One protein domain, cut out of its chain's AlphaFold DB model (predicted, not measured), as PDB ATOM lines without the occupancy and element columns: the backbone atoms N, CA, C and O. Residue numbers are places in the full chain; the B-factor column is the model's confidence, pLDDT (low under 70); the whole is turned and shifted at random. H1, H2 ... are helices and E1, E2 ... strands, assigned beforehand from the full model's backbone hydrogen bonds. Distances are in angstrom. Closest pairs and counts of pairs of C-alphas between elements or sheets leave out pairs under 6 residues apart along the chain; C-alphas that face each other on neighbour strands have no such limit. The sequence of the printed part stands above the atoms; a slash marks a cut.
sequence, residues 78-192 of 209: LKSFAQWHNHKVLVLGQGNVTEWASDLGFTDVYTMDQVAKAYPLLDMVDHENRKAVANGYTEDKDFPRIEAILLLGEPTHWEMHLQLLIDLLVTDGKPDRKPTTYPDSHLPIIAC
ATOM      1  N   LEU A  78     -21.569 -34.073 -23.291       92.81
ATOM      2  CA  LEU A  78     -21.648 -35.371 -22.614       92.81
ATOM      3  C   LEU A  78     -22.986 -35.602 -21.902       92.81
ATOM      4  O   LEU A  78     -23.380 -36.754 -21.726       92.81
ATOM      5  N   LYS A  79     -23.753 -34.543 -21.605       92.81
ATOM      6  CA  LYS A  79     -25.137 -34.670 -21.108       92.81
ATOM      7  C   LYS A  79     -26.044 -35.448 -22.059       92.81
ATOM      8  O   LYS A  79     -27.003 -36.074 -21.626       92.81
ATOM      9  N   SER A  80     -25.745 -35.418 -23.357       92.06
ATOM     10  CA  SER A  80     -26.510 -36.145 -24.376       92.06
ATOM     11  C   SER A  80     -25.955 -37.547 -24.659       92.06
ATOM     12  O   SER A  80     -26.546 -38.293 -25.436       92.06
ATOM     13  N   PHE A  81     -24.832 -37.941 -24.046       91.19
ATOM     14  CA  PHE A  81     -24.164 -39.228 -24.286       91.19
ATOM     15  C   PHE A  81     -24.740 -40.345 -23.401       91.19
ATOM     16  O   PHE A  81     -24.006 -41.118 -22.790       91.19
ATOM     17  N   ALA A  82     -26.070 -40.472 -23.388       92.56
ATOM     18  CA  ALA A  82     -26.809 -41.371 -22.497       92.56
ATOM     19  C   ALA A  82     -26.372 -42.844 -22.569       92.56
ATOM     20  O   ALA A  82     -26.437 -43.564 -21.577       92.56
ATOM     21  N   GLN A  83     -25.881 -43.294 -23.727       92.31
ATOM     22  CA  GLN A  83     -25.366 -44.656 -23.897       92.31
ATOM     23  C   GLN A  83     -24.146 -44.967 -23.009       92.31
ATOM     24  O   GLN A  83     -23.910 -46.129 -22.712       92.31
ATOM     25  N   TRP A  84     -23.396 -43.946 -22.571       91.62
ATOM     26  CA  TRP A  84     -22.188 -44.091 -21.752       91.62
ATOM     27  C   TRP A  84     -22.425 -43.836 -20.258       91.62
ATOM     28  O   TRP A  84     -21.550 -44.114 -19.447       91.62
ATOM     29  N   HIS A  85     -23.593 -43.317 -19.873       96.06
ATOM     30  CA  HIS A  85     -23.860 -42.834 -18.511       96.06
ATOM     31  C   HIS A  85     -23.817 -43.924 -17.433       96.06
ATOM     32  O   HIS A  85     -23.402 -43.641 -16.315       96.06
ATOM     33  N   ASN A  86     -24.166 -45.165 -17.782       96.94
ATOM     34  CA  ASN A  86     -24.165 -46.306 -16.852       96.94
ATOM     35  C   ASN A  86     -22.858 -47.127 -16.880       96.94
ATOM     36  O   ASN A  86     -22.802 -48.221 -16.316       96.94
ATOM     37  N   HIS A  87     -21.836 -46.659 -17.602       97.12
ATOM     38  CA  HIS A  87     -20.527 -47.309 -17.630       97.12
ATOM     39  C   HIS A  87     -19.689 -46.887 -16.424       97.12
ATOM     40  O   HIS A  87     -19.810 -45.768 -15.926       97.12
ATOM     41  N   LYS A  88     -18.778 -47.762 -16.001       98.06
ATOM     42  CA  LYS A  88     -17.781 -47.476 -14.962       98.06
ATOM     43  C   LYS A  88     -16.677 -46.629 -15.556       98.06
ATOM     44  O   LYS A  88     -15.771 -47.139 -16.216       98.06
ATOM     45  N   VAL A  89     -16.790 -45.326 -15.373       97.75
ATOM     46  CA  VAL A  89     -15.918 -44.350 -16.015       97.75
ATOM     47  C   VAL A  89     -14.825 -43.888 -15.067       97.75
ATOM     48  O   VAL A  89     -15.078 -43.580 -13.905       97.75
ATOM     49  N   LEU A  90     -13.600 -43.813 -15.572       97.69
ATOM     50  CA  LEU A  90     -12.509 -43.125 -14.897       97.69
ATOM     51  C   LEU A  90     -12.506 -41.660 -15.326       97.69
ATOM     52  O   LEU A  90     -12.449 -41.383 -16.521       97.69
ATOM     53  N   VAL A  91     -12.531 -40.728 -14.379       95.62
ATOM     54  CA  VAL A  91     -12.485 -39.286 -14.656       95.62
ATOM     55  C   VAL A  91     -11.129 -38.694 -14.301       95.62
ATOM     56  O   VAL A  91     -10.562 -38.981 -13.246       95.62
ATOM     57  N   LEU A  92     -10.619 -37.847 -15.192       93.62
ATOM     58  CA  LEU A  92      -9.401 -37.068 -15.003       93.62
ATOM     59  C   LEU A  92      -9.719 -35.574 -15.079       93.62
ATOM     60  O   LEU A  92     -10.575 -35.146 -15.856       93.62
ATOM     61  N   GLY A  93      -9.018 -34.794 -14.262       90.00
ATOM     62  CA  GLY A  93      -9.103 -33.339 -14.217       90.00
ATOM     63  C   GLY A  93      -8.753 -32.783 -12.843       90.00
ATOM     64  O   GLY A  93      -8.166 -33.480 -12.016       90.00
ATOM     65  N   GLN A  94      -9.115 -31.523 -12.600       85.81
ATOM     66  CA  GLN A  94      -8.862 -30.833 -11.331       85.81
ATOM     67  C   GLN A  94     -10.171 -30.438 -10.654       85.81
ATOM     68  O   GLN A  94     -11.147 -30.094 -11.318       85.81
ATOM     69  N   GLY A  95     -10.163 -30.409  -9.322       86.62
ATOM     70  CA  GLY A  95     -11.337 -30.056  -8.527       86.62
ATOM     71  C   GLY A  95     -12.286 -31.237  -8.338       86.62
ATOM     72  O   GLY A  95     -11.852 -32.386  -8.268       86.62
ATOM     73  N   ASN A  96     -13.587 -30.959  -8.223       88.19
ATOM     74  CA  ASN A  96     -14.596 -31.977  -7.926       88.19
ATOM     75  C   ASN A  96     -15.072 -32.717  -9.189       88.19
ATOM     76  O   ASN A  96     -16.245 -32.680  -9.556       88.19
ATOM     77  N   VAL A  97     -14.138 -33.371  -9.884       89.75
ATOM     78  CA  VAL A  97     -14.390 -34.034 -11.177       89.75
ATOM     79  C   VAL A  97     -15.458 -35.131 -11.108       89.75
ATOM     80  O   VAL A  97     -16.126 -35.394 -12.104       89.75
ATOM     81  N   THR A  98     -15.651 -35.751  -9.940       93.25
ATOM     82  CA  THR A  98     -16.680 -36.774  -9.718       93.25
ATOM     83  C   THR A  98     -18.083 -36.174  -9.688       93.25
ATOM     84  O   THR A  98     -18.990 -36.707 -10.328       93.25
ATOM     85  N   GLU A  99     -18.257 -35.043  -9.001       91.62
ATOM     86  CA  GLU A  99     -19.507 -34.277  -9.000       91.62
ATOM     87  C   GLU A  99     -19.827 -33.786 -10.411       91.62
ATOM     88  O   GLU A  99     -20.933 -33.993 -10.897       91.62
ATOM     89  N   TRP A 100     -18.837 -33.256 -11.134       89.50
ATOM     90  CA  TRP A 100     -19.065 -32.774 -12.499       89.50
ATOM     91  C   TRP A 100     -19.453 -33.895 -13.458       89.50
ATOM     92  O   TRP A 100     -20.358 -33.723 -14.268       89.50
ATOM     93  N   ALA A 101     -18.799 -35.055 -13.379       93.38
ATOM     94  CA  ALA A 101     -19.207 -36.216 -14.161       93.38
ATOM     95  C   ALA A 101     -20.635 -36.667 -13.804       93.38
ATOM     96  O   ALA A 101     -21.409 -36.998 -14.704       93.38
ATOM     97  N   SER A 102     -21.016 -36.597 -12.526       93.44
ATOM     98  CA  SER A 102     -22.388 -36.885 -12.087       93.44
ATOM     99  C   SER A 102     -23.399 -35.892 -12.677       93.44
ATOM    100  O   SER A 102     -24.423 -36.310 -13.214       93.44
ATOM    101  N   ASP A 103     -23.082 -34.594 -12.694       91.38
ATOM    102  CA  ASP A 103     -23.910 -33.544 -13.316       91.38
ATOM    103  C   ASP A 103     -24.053 -33.703 -14.840       91.38
ATOM    104  O   ASP A 103     -24.993 -33.187 -15.460       91.38
ATOM    105  N   LEU A 104     -23.105 -34.403 -15.467       92.56
ATOM    106  CA  LEU A 104     -23.144 -34.777 -16.880       92.56
ATOM    107  C   LEU A 104     -23.952 -36.060 -17.137       92.56
ATOM    108  O   LEU A 104     -24.205 -36.377 -18.298       92.56
ATOM    109  N   GLY A 105     -24.382 -36.757 -16.082       95.25
ATOM    110  CA  GLY A 105     -25.227 -37.951 -16.134       95.25
ATOM    111  C   GLY A 105     -24.511 -39.271 -15.844       95.25
ATOM    112  O   GLY A 105     -25.172 -40.303 -15.840       95.25
ATOM    113  N   PHE A 106     -23.198 -39.279 -15.591       96.94
ATOM    114  CA  PHE A 106     -22.467 -40.518 -15.295       96.94
ATOM    115  C   PHE A 106     -22.744 -41.011 -13.871       96.94
ATOM    116  O   PHE A 106     -22.627 -40.246 -12.917       96.94
ATOM    117  N   THR A 107     -23.086 -42.290 -13.714       96.44
ATOM    118  CA  THR A 107     -23.509 -42.855 -12.420       96.44
ATOM    119  C   THR A 107     -22.391 -43.552 -11.657       96.44
ATOM    120  O   THR A 107     -22.371 -43.522 -10.428       96.44
ATOM    121  N   ASP A 108     -21.453 -44.170 -12.374       97.31
ATOM    122  CA  ASP A 108     -20.395 -45.002 -11.803       97.31
ATOM    123  C   ASP A 108     -19.030 -44.373 -12.086       97.31
ATOM    124  O   ASP A 108     -18.334 -44.731 -13.038       97.31
ATOM    125  N   VAL A 109     -18.665 -43.388 -11.266       97.62
ATOM    126  CA  VAL A 109     -17.488 -42.542 -11.487       97.62
ATOM    127  C   VAL A 109     -16.341 -42.916 -10.548       97.62
ATOM    128  O   VAL A 109     -16.511 -42.959  -9.330       97.62
ATOM    129  N   TYR A 110     -15.157 -43.124 -11.125       97.56
ATOM    130  CA  TYR A 110     -13.922 -43.475 -10.427       97.56
ATOM    131  C   TYR A 110     -12.818 -42.455 -10.712       97.56
ATOM    132  O   TYR A 110     -12.761 -41.883 -11.799       97.56
ATOM    133  N   THR A 111     -11.911 -42.240  -9.763       96.44
ATOM    134  CA  THR A 111     -10.760 -41.335  -9.901       96.44
ATOM    135  C   THR A 111      -9.441 -42.093  -9.970       96.44
ATOM    136  O   THR A 111      -9.343 -43.254  -9.565       96.44
ATOM    137  N   MET A 112      -8.397 -41.410 -10.442       94.94
ATOM    138  CA  MET A 112      -7.053 -41.981 -10.481       94.94
ATOM    139  C   MET A 112      -6.541 -42.353  -9.083       94.94
ATOM    140  O   MET A 112      -5.985 -43.432  -8.904       94.94
ATOM    141  N   ASP A 113      -6.833 -41.533  -8.072       93.94
ATOM    142  CA  ASP A 113      -6.483 -41.823  -6.675       93.94
ATOM    143  C   ASP A 113      -7.137 -43.115  -6.166       93.94
ATOM    144  O   ASP A 113      -6.537 -43.862  -5.391       93.94
ATOM    145  N   GLN A 114      -8.367 -43.414  -6.601       96.38
ATOM    146  CA  GLN A 114      -9.029 -44.672  -6.251       96.38
ATOM    147  C   GLN A 114      -8.348 -45.870  -6.924       96.38
ATOM    148  O   GLN A 114      -8.195 -46.902  -6.274       96.38
ATOM    149  N   VAL A 115      -7.891 -45.729  -8.174       96.75
ATOM    150  CA  VAL A 115      -7.103 -46.761  -8.872       96.75
ATOM    151  C   VAL A 115      -5.753 -46.970  -8.181       96.75
ATOM    152  O   VAL A 115      -5.406 -48.107  -7.870       96.75
ATOM    153  N   ALA A 116      -5.022 -45.894  -7.876       95.12
ATOM    154  CA  ALA A 116      -3.736 -45.950  -7.177       95.12
ATOM    155  C   ALA A 116      -3.873 -46.615  -5.798       95.12
ATOM    156  O   ALA A 116      -3.072 -47.466  -5.418       95.12
ATOM    157  N   LYS A 117      -4.943 -46.286  -5.063       95.38
ATOM    158  CA  LYS A 117      -5.257 -46.911  -3.774       95.38
ATOM    159  C   LYS A 117      -5.627 -48.392  -3.912       95.38
ATOM    160  O   LYS A 117      -5.262 -49.179  -3.042       95.38
ATOM    161  N   ALA A 118      -6.364 -48.762  -4.960       96.94
ATOM    162  CA  ALA A 118      -6.744 -50.147  -5.230       96.94
ATOM    163  C   ALA A 118      -5.541 -51.008  -5.638       96.94
ATOM    164  O   ALA A 118      -5.480 -52.179  -5.265       96.94
ATOM    165  N   TYR A 119      -4.570 -50.422  -6.344       96.12
ATOM    166  CA  TYR A 119      -3.376 -51.098  -6.849       96.12
ATOM    167  C   TYR A 119      -2.089 -50.330  -6.487       96.12
ATOM    168  O   TYR A 119      -1.444 -49.755  -7.368       96.12
ATOM    169  N   PRO A 120      -1.659 -50.333  -5.206       95.44
ATOM    170  CA  PRO A 120      -0.545 -49.497  -4.744       95.44
ATOM    171  C   PRO A 120       0.785 -49.752  -5.459       95.44
ATOM    172  O   PRO A 120       1.624 -48.861  -5.540       95.44
ATOM    173  N   LEU A 121       0.991 -50.957  -5.998       95.25
ATOM    174  CA  LEU A 121       2.197 -51.300  -6.754       95.25
ATOM    175  C   LEU A 121       2.303 -50.621  -8.123       95.25
ATOM    176  O   LEU A 121       3.373 -50.681  -8.731       95.25
ATOM    177  N   LEU A 122       1.230 -50.015  -8.630       94.31
ATOM    178  CA  LEU A 122       1.256 -49.343  -9.927       94.31
ATOM    179  C   LEU A 122       1.809 -47.913  -9.830       94.31
ATOM    180  O   LEU A 122       2.411 -47.424 -10.780       94.31
ATOM    181  N   ASP A 123       1.708 -47.269  -8.662       93.12
ATOM    182  CA  ASP A 123       2.260 -45.929  -8.422       93.12
ATOM    183  C   ASP A 123       3.606 -45.971  -7.679       93.12
ATOM    184  O   ASP A 123       3.806 -45.396  -6.609       93.12
ATOM    185  N   MET A 124       4.580 -46.686  -8.235       91.81
ATOM    186  CA  MET A 124       5.927 -46.740  -7.646       91.81
ATOM    187  C   MET A 124       6.779 -45.515  -8.000       91.81
ATOM    188  O   MET A 124       7.926 -45.410  -7.554       91.81
ATOM    189  N   VAL A 125       6.241 -44.581  -8.790       88.00
ATOM    190  CA  VAL A 125       6.890 -43.298  -9.070       88.00
ATOM    191  C   VAL A 125       6.852 -42.423  -7.818       88.00
ATOM    192  O   VAL A 125       7.898 -41.872  -7.460       88.00
ATOM    193  N   ASP A 126       5.736 -42.401  -7.082       90.31
ATOM    194  CA  ASP A 126       5.642 -41.707  -5.797       90.31
ATOM    195  C   ASP A 126       6.571 -42.328  -4.726       90.31
ATOM    196  O   ASP A 126       6.560 -43.525  -4.419       90.31
ATOM    197  N   HIS A 127       7.433 -41.484  -4.152       91.25
ATOM    198  CA  HIS A 127       8.378 -41.857  -3.099       91.25
ATOM    199  C   HIS A 127       7.666 -42.168  -1.778       91.25
ATOM    200  O   HIS A 127       8.139 -43.025  -1.025       91.25
ATOM    201  N   GLU A 128       6.566 -41.479  -1.478       92.12
ATOM    202  CA  GLU A 128       5.813 -41.708  -0.248       92.12
ATOM    203  C   GLU A 128       5.005 -43.000  -0.353       92.12
ATOM    204  O   GLU A 128       5.104 -43.843   0.547       92.12
ATOM    205  N   ASN A 129       4.337 -43.243  -1.487       93.44
ATOM    206  CA  ASN A 129       3.713 -44.536  -1.756       93.44
ATOM    207  C   ASN A 129       4.718 -45.700  -1.674       93.44
ATOM    208  O   ASN A 129       4.453 -46.697  -1.007       93.44
ATOM    209  N   ARG A 130       5.932 -45.558  -2.224       93.81
ATOM    210  CA  ARG A 130       6.992 -46.580  -2.086       93.81
ATOM    211  C   ARG A 130       7.312 -46.941  -0.637       93.81
ATOM    212  O   ARG A 130       7.475 -48.120  -0.318       93.81
ATOM    213  N   LYS A 131       7.423 -45.944   0.245       94.75
ATOM    214  CA  LYS A 131       7.654 -46.181   1.680       94.75
ATOM    215  C   LYS A 131       6.454 -46.876   2.317       94.75
ATOM    216  O   LYS A 131       6.651 -47.770   3.136       94.75
ATOM    217  N   ALA A 132       5.235 -46.481   1.952       92.94
ATOM    218  CA  ALA A 132       4.011 -47.099   2.450       92.94
ATOM    219  C   ALA A 132       3.933 -48.580   2.045       92.94
ATOM    220  O   ALA A 132       3.831 -49.443   2.914       92.94
ATOM    221  N   VAL A 133       4.112 -48.880   0.756       95.19
ATOM    222  CA  VAL A 133       4.128 -50.237   0.191       95.19
ATOM    223  C   VAL A 133       5.188 -51.123   0.851       95.19
ATOM    224  O   VAL A 133       4.917 -52.290   1.142       95.19
ATOM    225  N   ALA A 134       6.379 -50.589   1.141       94.44
ATOM    226  CA  ALA A 134       7.445 -51.332   1.818       94.44
ATOM    227  C   ALA A 134       7.071 -51.782   3.245       94.44
ATOM    228  O   ALA A 134       7.600 -52.784   3.725       94.44
ATOM    229  N   ASN A 135       6.144 -51.080   3.906       94.25
ATOM    230  CA  ASN A 135       5.615 -51.450   5.222       94.25
ATOM    231  C   ASN A 135       4.420 -52.424   5.143       94.25
ATOM    232  O   ASN A 135       3.870 -52.804   6.177       94.25
ATOM    233  N   GLY A 136       4.038 -52.846   3.935       94.06
ATOM    234  CA  GLY A 136       2.896 -53.709   3.657       94.06
ATOM    235  C   GLY A 136       1.810 -52.983   2.864       94.06
ATOM    236  O   GLY A 136       1.529 -51.810   3.089       94.06
ATOM    237  N   TYR A 137       1.176 -53.702   1.940       94.19
ATOM    238  CA  TYR A 137       0.070 -53.203   1.124       94.19
ATOM    239  C   TYR A 137      -0.978 -54.301   0.927       94.19
ATOM    240  O   TYR A 137      -0.740 -55.483   1.184       94.19
ATOM    241  N   THR A 138      -2.168 -53.910   0.491       94.12
ATOM    242  CA  THR A 138      -3.230 -54.830   0.077       94.12
ATOM    243  C   THR A 138      -3.858 -54.268  -1.181       94.12
ATOM    244  O   THR A 138      -4.145 -53.076  -1.238       94.12
ATOM    245  N   GLU A 139      -4.042 -55.124  -2.178       94.56
ATOM    246  CA  GLU A 139      -4.746 -54.759  -3.403       94.56
ATOM    247  C   GLU A 139      -6.242 -55.023  -3.260       94.56
ATOM    248  O   GLU A 139      -6.660 -56.037  -2.687       94.56
ATOM    249  N   ASP A 140      -7.041 -54.128  -3.829       95.69
ATOM    250  CA  ASP A 140      -8.480 -54.298  -3.941       95.69
ATOM    251  C   ASP A 140      -8.811 -55.103  -5.207       95.69
ATOM    252  O   ASP A 140      -8.850 -54.607  -6.341       95.69
ATOM    253  N   LYS A 141      -9.043 -56.400  -5.003       90.75
ATOM    254  CA  LYS A 141      -9.424 -57.321  -6.079       90.75
ATOM    255  C   LYS A 141     -10.837 -57.061  -6.591       90.75
ATOM    256  O   LYS A 141     -11.098 -57.344  -7.764       90.75
ATOM    257  N   ASP A 142     -11.697 -56.487  -5.756       95.50
ATOM    258  CA  ASP A 142     -13.101 -56.222  -6.058       95.50
ATOM    259  C   ASP A 142     -13.303 -54.853  -6.727       95.50
ATOM    260  O   ASP A 142     -14.384 -54.588  -7.258       95.50
ATOM    261  N   PHE A 143     -12.256 -54.017  -6.792       97.25
ATOM    262  CA  PHE A 143     -12.271 -52.778  -7.571       97.25
ATOM    263  C   PHE A 143     -12.734 -53.066  -9.008       97.25
ATOM    264  O   PHE A 143     -12.248 -54.004  -9.641       97.25
ATOM    265  N   PRO A 144     -13.690 -52.325  -9.568       97.25
ATOM    266  CA  PRO A 144     -14.293 -52.729 -10.826       97.25
ATOM    267  C   PRO A 144     -13.363 -52.546 -12.027       97.25
ATOM    268  O   PRO A 144     -12.425 -51.754 -12.010       97.25
ATOM    269  N   ARG A 145     -13.674 -53.257 -13.118       97.00
ATOM    270  CA  ARG A 145     -13.088 -52.964 -14.430       97.00
ATOM    271  C   ARG A 145     -13.603 -51.607 -14.915       97.00
ATOM    272  O   ARG A 145     -14.816 -51.419 -15.004       97.00
ATOM    273  N   ILE A 146     -12.687 -50.711 -15.260       98.06
ATOM    274  CA  ILE A 146     -12.990 -49.439 -15.917       98.06
ATOM    275  C   ILE A 146     -13.415 -49.703 -17.364       98.06
ATOM    276  O   ILE A 146     -12.811 -50.508 -18.068       98.06
ATOM    277  N   GLU A 147     -14.466 -49.027 -17.810       97.44
ATOM    278  CA  GLU A 147     -15.100 -49.247 -19.112       97.44
ATOM    279  C   GLU A 147     -14.885 -48.084 -20.087       97.44
ATOM    280  O   GLU A 147     -14.956 -48.289 -21.296       97.44
ATOM    281  N   ALA A 148     -14.606 -46.881 -19.579       96.88
ATOM    282  CA  ALA A 148     -14.248 -45.709 -20.373       96.88
ATOM    283  C   ALA A 148     -13.430 -44.712 -19.543       96.88
ATOM    284  O   ALA A 148     -13.485 -44.719 -18.312       96.88
ATOM    285  N   ILE A 149     -12.695 -43.832 -20.223       96.62
ATOM    286  CA  ILE A 149     -11.898 -42.770 -19.606       96.62
ATOM    287  C   ILE A 149     -12.436 -41.416 -20.077       96.62
ATOM    288  O   ILE A 149     -12.556 -41.170 -21.276       96.62
ATOM    289  N   LEU A 150     -12.747 -40.530 -19.136       94.94
ATOM    290  CA  LEU A 150     -13.246 -39.176 -19.354       94.94
ATOM    291  C   LEU A 150     -12.158 -38.170 -18.968       94.94
ATOM    292  O   LEU A 150     -11.808 -38.052 -17.794       94.94
ATOM    293  N   LEU A 151     -11.652 -37.411 -19.939       93.25
ATOM    294  CA  LEU A 151     -10.749 -36.290 -19.676       93.25
ATOM    295  C   LEU A 151     -11.588 -35.013 -19.583       93.25
ATOM    296  O   LEU A 151     -11.958 -34.415 -20.601       93.25
ATOM    297  N   LEU A 152     -11.928 -34.638 -18.348       90.31
ATOM    298  CA  LEU A 152     -12.681 -33.429 -17.992       90.31
ATOM    299  C   LEU A 152     -11.752 -32.283 -17.568       90.31
ATOM    300  O   LEU A 152     -12.200 -31.310 -16.976       90.31
ATOM    301  N   GLY A 153     -10.458 -32.407 -17.830       85.44
ATOM    302  CA  GLY A 153      -9.426 -31.474 -17.410       85.44
ATOM    303  C   GLY A 153      -8.102 -32.192 -17.267       85.44
ATOM    304  O   GLY A 153      -8.037 -33.420 -17.354       85.44
ATOM    305  N   GLU A 154      -7.068 -31.418 -16.973       81.69
ATOM    306  CA  GLU A 154      -5.714 -31.948 -16.866       81.69
ATOM    307  C   GLU A 154      -5.324 -32.178 -15.410       81.69
ATOM    308  O   GLU A 154      -5.479 -31.265 -14.595       81.69
ATOM    309  N   PRO A 155      -4.820 -33.362 -15.042       87.56
ATOM    310  CA  PRO A 155      -4.360 -33.614 -13.684       87.56
ATOM    311  C   PRO A 155      -3.091 -32.809 -13.366       87.56
ATOM    312  O   PRO A 155      -2.343 -32.407 -14.250       87.56
ATOM    313  N   THR A 156      -2.802 -32.603 -12.082       83.94
ATOM    314  CA  THR A 156      -1.567 -31.920 -11.646       83.94
ATOM    315  C   THR A 156      -0.351 -32.848 -11.550       83.94
ATOM    316  O   THR A 156       0.774 -32.361 -11.495       83.94
ATOM    317  N   HIS A 157      -0.568 -34.168 -11.534       85.94
ATOM    318  CA  HIS A 157       0.451 -35.207 -11.323       85.94
ATOM    319  C   HIS A 157       0.526 -36.152 -12.523       85.94
ATOM    320  O   HIS A 157       0.146 -37.326 -12.443       85.94
ATOM    321  N   TRP A 158       0.961 -35.614 -13.663       90.06
ATOM    322  CA  TRP A 158       0.994 -36.344 -14.929       90.06
ATOM    323  C   TRP A 158       1.819 -37.628 -14.860       90.06
ATOM    324  O   TRP A 158       1.444 -38.608 -15.485       90.06
ATOM    325  N   GLU A 159       2.900 -37.670 -14.089       89.94
ATOM    326  CA  GLU A 159       3.748 -38.853 -13.951       89.94
ATOM    327  C   GLU A 159       2.971 -40.096 -13.488       89.94
ATOM    328  O   GLU A 159       3.028 -41.139 -14.143       89.94
ATOM    329  N   MET A 160       2.188 -39.965 -12.414       91.50
ATOM    330  CA  MET A 160       1.344 -41.035 -11.880       91.50
ATOM    331  C   MET A 160       0.174 -41.320 -12.826       91.50
ATOM    332  O   MET A 160      -0.104 -42.473 -13.151       91.50
ATOM    333  N   HIS A 161      -0.477 -40.269 -13.332       93.81
ATOM    334  CA  HIS A 161      -1.645 -40.425 -14.195       93.81
ATOM    335  C   HIS A 161      -1.293 -41.125 -15.508       93.81
ATOM    336  O   HIS A 161      -2.022 -42.017 -15.924       93.81
ATOM    337  N   LEU A 162      -0.174 -40.774 -16.150       93.69
ATOM    338  CA  LEU A 162       0.274 -41.410 -17.390       93.69
ATOM    339  C   LEU A 162       0.599 -42.887 -17.177       93.69
ATOM    340  O   LEU A 162       0.181 -43.706 -17.992       93.69
ATOM    341  N   GLN A 163       1.301 -43.233 -16.092       94.25
ATOM    342  CA  GLN A 163       1.618 -44.626 -15.782       94.25
ATOM    343  C   GLN A 163       0.336 -45.452 -15.610       94.25
ATOM    344  O   GLN A 163       0.133 -46.433 -16.323       94.25
ATOM    345  N   LEU A 164      -0.581 -44.992 -14.755       95.25
ATOM    346  CA  LEU A 164      -1.836 -45.692 -14.484       95.25
ATOM    347  C   LEU A 164      -2.772 -45.737 -15.700       95.25
ATOM    348  O   LEU A 164      -3.428 -46.751 -15.932       95.25
ATOM    349  N   LEU A 165      -2.814 -44.680 -16.518       95.69
ATOM    350  CA  LEU A 165      -3.546 -44.681 -17.788       95.69
ATOM    351  C   LEU A 165      -3.020 -45.763 -18.730       95.69
ATOM    352  O   LEU A 165      -3.814 -46.503 -19.310       95.69
ATOM    353  N   ILE A 166      -1.698 -45.871 -18.879       94.19
ATOM    354  CA  ILE A 166      -1.078 -46.911 -19.704       94.19
ATOM    355  C   ILE A 166      -1.439 -48.289 -19.155       94.19
ATOM    356  O   ILE A 166      -1.875 -49.144 -19.927       94.19
ATOM    357  N   ASP A 167      -1.322 -48.496 -17.842       95.25
ATOM    358  CA  ASP A 167      -1.663 -49.769 -17.207       95.25
ATOM    359  C   ASP A 167      -3.120 -50.151 -17.483       95.25
ATOM    360  O   ASP A 167      -3.390 -51.271 -17.918       95.25
ATOM    361  N   LEU A 168      -4.063 -49.216 -17.347       96.19
ATOM    362  CA  LEU A 168      -5.475 -49.447 -17.660       96.19
ATOM    363  C   LEU A 168      -5.719 -49.732 -19.147       96.19
ATOM    364  O   LEU A 168      -6.476 -50.643 -19.475       96.19
ATOM    365  N   LEU A 169      -5.074 -49.008 -20.062       95.06
ATOM    366  CA  LEU A 169      -5.233 -49.225 -21.504       95.06
ATOM    367  C   LEU A 169      -4.664 -50.575 -21.958       95.06
ATOM    368  O   LEU A 169      -5.231 -51.226 -22.838       95.06
ATOM    369  N   VAL A 170      -3.554 -51.004 -21.355       94.44
ATOM    370  CA  VAL A 170      -2.877 -52.272 -21.653       94.44
ATOM    371  C   VAL A 170      -3.604 -53.468 -21.030       94.44
ATOM    372  O   VAL A 170      -3.537 -54.573 -21.571       94.44
ATOM    373  N   THR A 171      -4.316 -53.257 -19.923       94.38
ATOM    374  CA  THR A 171      -5.023 -54.307 -19.168       94.38
ATOM    375  C   THR A 171      -6.537 -54.307 -19.379       94.38
ATOM    376  O   THR A 171      -7.256 -54.977 -18.642       94.38
ATOM    377  N   ASP A 172      -7.029 -53.569 -20.379       94.56
ATOM    378  CA  ASP A 172      -8.462 -53.438 -20.666       94.56
ATOM    379  C   ASP A 172      -9.277 -53.039 -19.415       94.56
ATOM    380  O   ASP A 172     -10.301 -53.627 -19.075       94.56
ATOM    381  N   GLY A 173      -8.769 -52.051 -18.678       95.38
ATOM    382  CA  GLY A 173      -9.444 -51.427 -17.540       95.38
ATOM    383  C   GLY A 173      -9.371 -52.196 -16.229       95.38
ATOM    384  O   GLY A 173     -10.007 -51.778 -15.261       95.38
ATOM    385  N   LYS A 174      -8.622 -53.302 -16.163       95.25
ATOM    386  CA  LYS A 174      -8.477 -54.111 -14.947       95.25
ATOM    387  C   LYS A 174      -7.015 -54.539 -14.755       95.25
ATOM    388  O   LYS A 174      -6.627 -55.615 -15.212       95.25
ATOM    389  N   PRO A 175      -6.201 -53.751 -14.032       94.44
ATOM    390  CA  PRO A 175      -4.765 -53.978 -13.922       94.44
ATOM    391  C   PRO A 175      -4.416 -54.986 -12.813       94.44
ATOM    392  O   PRO A 175      -3.451 -54.814 -12.079       94.44
ATOM    393  N   ASP A 176      -5.213 -56.052 -12.685       90.69
ATOM    394  CA  ASP A 176      -5.045 -57.107 -11.673       90.69
ATOM    395  C   ASP A 176      -4.138 -58.256 -12.143       90.69
ATOM    396  O   ASP A 176      -3.741 -59.124 -11.362       90.69
ATOM    397  N   ARG A 177      -3.828 -58.293 -13.442       86.56
ATOM    398  CA  ARG A 177      -3.056 -59.359 -14.071       86.56
ATOM    399  C   ARG A 177      -2.268 -58.833 -15.258       86.56
ATOM    400  O   ARG A 177      -2.698 -57.935 -15.980       86.56
ATOM    401  N   LYS A 178      -1.136 -59.480 -15.526       87.44
ATOM    402  CA  LYS A 178      -0.393 -59.261 -16.767       87.44
ATOM    403  C   LYS A 178      -1.228 -59.757 -17.962       87.44
ATOM    404  O   LYS A 178      -1.665 -60.912 -17.930       87.44
ATOM    405  N   PRO A 179      -1.408 -58.954 -19.023       86.75
ATOM    406  CA  PRO A 179      -2.121 -59.402 -20.212       86.75
ATOM    407  C   PRO A 179      -1.332 -60.506 -20.930       86.75
ATOM    408  O   PRO A 179      -0.110 -60.423 -21.079       86.75
ATOM    409  N   THR A 180      -2.027 -61.554 -21.377       87.25
ATOM    410  CA  THR A 180      -1.440 -62.609 -22.227       87.25
ATOM    411  C   THR A 180      -1.216 -62.117 -23.653       87.25
ATOM    412  O   THR A 180      -0.250 -62.510 -24.301       87.25
ATOM    413  N   THR A 181      -2.100 -61.236 -24.116       88.38
ATOM    414  CA  THR A 181      -2.053 -60.519 -25.391       88.38
ATOM    415  C   THR A 181      -2.568 -59.103 -25.168       88.38
ATOM    416  O   THR A 181      -3.361 -58.877 -24.254       88.38
ATOM    417  N   TYR A 182      -2.135 -58.151 -25.993       86.00
ATOM    418  CA  TYR A 182      -2.697 -56.802 -25.951       86.00
ATOM    419  C   TYR A 182      -4.145 -56.798 -26.471       86.00
ATOM    420  O   TYR A 182      -4.477 -57.648 -27.302       86.00
ATOM    421  N   PRO A 183      -5.001 -55.877 -25.994       83.75
ATOM    422  CA  PRO A 183      -6.359 -55.735 -26.507       83.75
ATOM    423  C   PRO A 183      -6.345 -55.327 -27.985       83.75
ATOM    424  O   PRO A 183      -5.577 -54.448 -28.368       83.75
ATOM    425  N   ASP A 184      -7.232 -55.907 -28.799       84.94
ATOM    426  CA  ASP A 184      -7.428 -55.471 -30.194       84.94
ATOM    427  C   ASP A 184      -8.060 -54.068 -30.272       84.94
ATOM    428  O   ASP A 184      -7.857 -53.329 -31.233       84.94
ATOM    429  N   SER A 185      -8.826 -53.698 -29.241       88.81
ATOM    430  CA  SER A 185      -9.371 -52.360 -29.022       88.81
ATOM    431  C   SER A 185      -9.100 -51.945 -27.584       88.81
ATOM    432  O   SER A 185      -9.369 -52.706 -26.658       88.81
ATOM    433  N   HIS A 186      -8.605 -50.725 -27.399       92.00
ATOM    434  CA  HIS A 186      -8.408 -50.145 -26.074       92.00
ATOM    435  C   HIS A 186      -9.697 -49.519 -25.536       92.00
ATOM    436  O   HIS A 186     -10.661 -49.312 -26.281       92.00
ATOM    437  N   LEU A 187      -9.684 -49.194 -24.239       94.69
ATOM    438  CA  LEU A 187     -10.756 -48.432 -23.610       94.69
ATOM    439  C   LEU A 187     -10.996 -47.122 -24.379       94.69
ATOM    440  O   LEU A 187     -10.033 -46.445 -24.755       94.69
ATOM    441  N   PRO A 188     -12.259 -46.730 -24.590       95.06
ATOM    442  CA  PRO A 188     -12.578 -45.446 -25.185       95.06
ATOM    443  C   PRO A 188     -12.107 -44.314 -24.267       95.06
ATOM    444  O   PRO A 188     -12.434 -44.284 -23.077       95.06
ATOM    445  N   ILE A 189     -11.361 -43.371 -24.842       93.94
ATOM    446  CA  ILE A 189     -10.965 -42.123 -24.188       93.94
ATOM    447  C   ILE A 189     -11.794 -40.996 -24.795       93.94
ATOM    448  O   ILE A 189     -11.734 -40.738 -25.996       93.94
ATOM    449  N   ILE A 190     -12.570 -40.323 -23.956       92.38
ATOM    450  CA  ILE A 190     -13.406 -39.189 -24.328       92.38
ATOM    451  C   ILE A 190     -12.733 -37.935 -23.773       92.38
ATOM    452  O   ILE A 190     -12.791 -37.658 -22.574       92.38
ATOM    453  N   ALA A 191     -12.073 -37.188 -24.655       90.69
ATOM    454  CA  ALA A 191     -11.436 -35.922 -24.320       90.69
ATOM    455  C   ALA A 191     -12.373 -34.750 -24.629       90.69
ATOM    456  O   ALA A 191     -12.840 -34.614 -25.760       90.69
ATOM    457  N   CYS A 192     -12.647 -33.901 -23.635       88.56
ATOM    458  CA  CYS A 192     -13.552 -32.758 -23.816       88.56
ATOM    459  C   CYS A 192     -12.852 -31.512 -24.377       88.56
ATOM    460  O   CYS A 192     -13.518 -30.581 -24.819       88.56
TER     461      CYS A 192
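This is residues 78 to 192 of the 209 residues of the protein "Hypothetical protein" of Spirometra erinaceieuropaei (UniProt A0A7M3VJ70). What shape do these atoms make? A small twisted sheet of four parallel strands lies towards one end of the domain, with H1 over one face of it, while H2 and H4 lie between the sheet and H3 at the other end of the longest axis. Two long loops, residues 135 to 147 and 171 to 188, lead back to the sheet. What is it built of? The printed part has 115 residues, with four named helices and four named strands in the order E1 H1 E2 H2 H3 E3 H4 E4; the class is mixed, helices and strands, with under half of the residues in named elements. The whole is compact, with a radius of gyration of the C-alphas of 14.3 A and spans of 46 by 34 by 23 A.

How do the strands pair? E1, residues 88 to 92, is the parallel neighbour of E2, residues 108 to 111, with N 91 and O 110 within hydrogen-bond range at 2.8 A, and of E3, residues 148 to 151, with N 90 and O 148 at 2.9 A. E3 is also the parallel neighbour of E4, residues 189 to 191, with N 190 and O 149 at 2.8 A. The sheet's order is E2 E1 E3 E4, and from edge to edge the strands' lines turn by 77 degrees. Which helices are on the sheet? H1, residues 97 to 103, is on it at a height over the sheet of 8.7 A, over E1 and only just not over E2, with 2 of its 7 C-alphas falling on E2; the closest C-alphas of H1 and E2 are those of Thr 98 and Val 109, 6.1 A apart. H2, residues 112 to 118, and H4, residues 158 to 170, only graze the sheet, and H3, residues 127 to 134, is not on it. Which helices meet? H2 touches residues 161 to 164 of H4 alone, the same way at a steep tilt of 65 degrees, with the C-alphas of Met 112 and His 161 closest at 6.7 A. H3 is apart from H1, H2 and H4. In H1, H2, H3 and H4 every O i to N i+4 pair is within hydrogen-bond range. How do helices join the strands? E1, H1, E2 and E3, H4, E4 are strand-helix-strand units, two parallel neighbour strands with a helix between along the chain, and E2, H2 H3, E3 is a split one, with E1 between its strands; the three crossovers are right-handed.

Where does the first element begin? E1 begins at C-alpha 88, (-17.781, -47.476, -14.962), and is 13.4 A long; H1 is 9.8 A, E2 10.5 A and H2 9.7 A. What follows? H3 is 10.7 A long and begins at C-alpha 127, (8.378, -41.857, -3.099); E3 is 10.1 A and H4 17.7 A. E4, 6.2 A, ends at C-alpha 191, (-11.436, -35.922, -24.320).

How large is it? The two C-alphas farthest apart, those of Ser 80 and Asn 135, are 46.3 A apart. Is it unbroken? The printed part has no cut; the links H3 to E3, 13 residues, and H4 to E4, 18 residues, are long. How confident is the model? The mean pLDDT of the printed part is 93.0, and no printed residue is under 70.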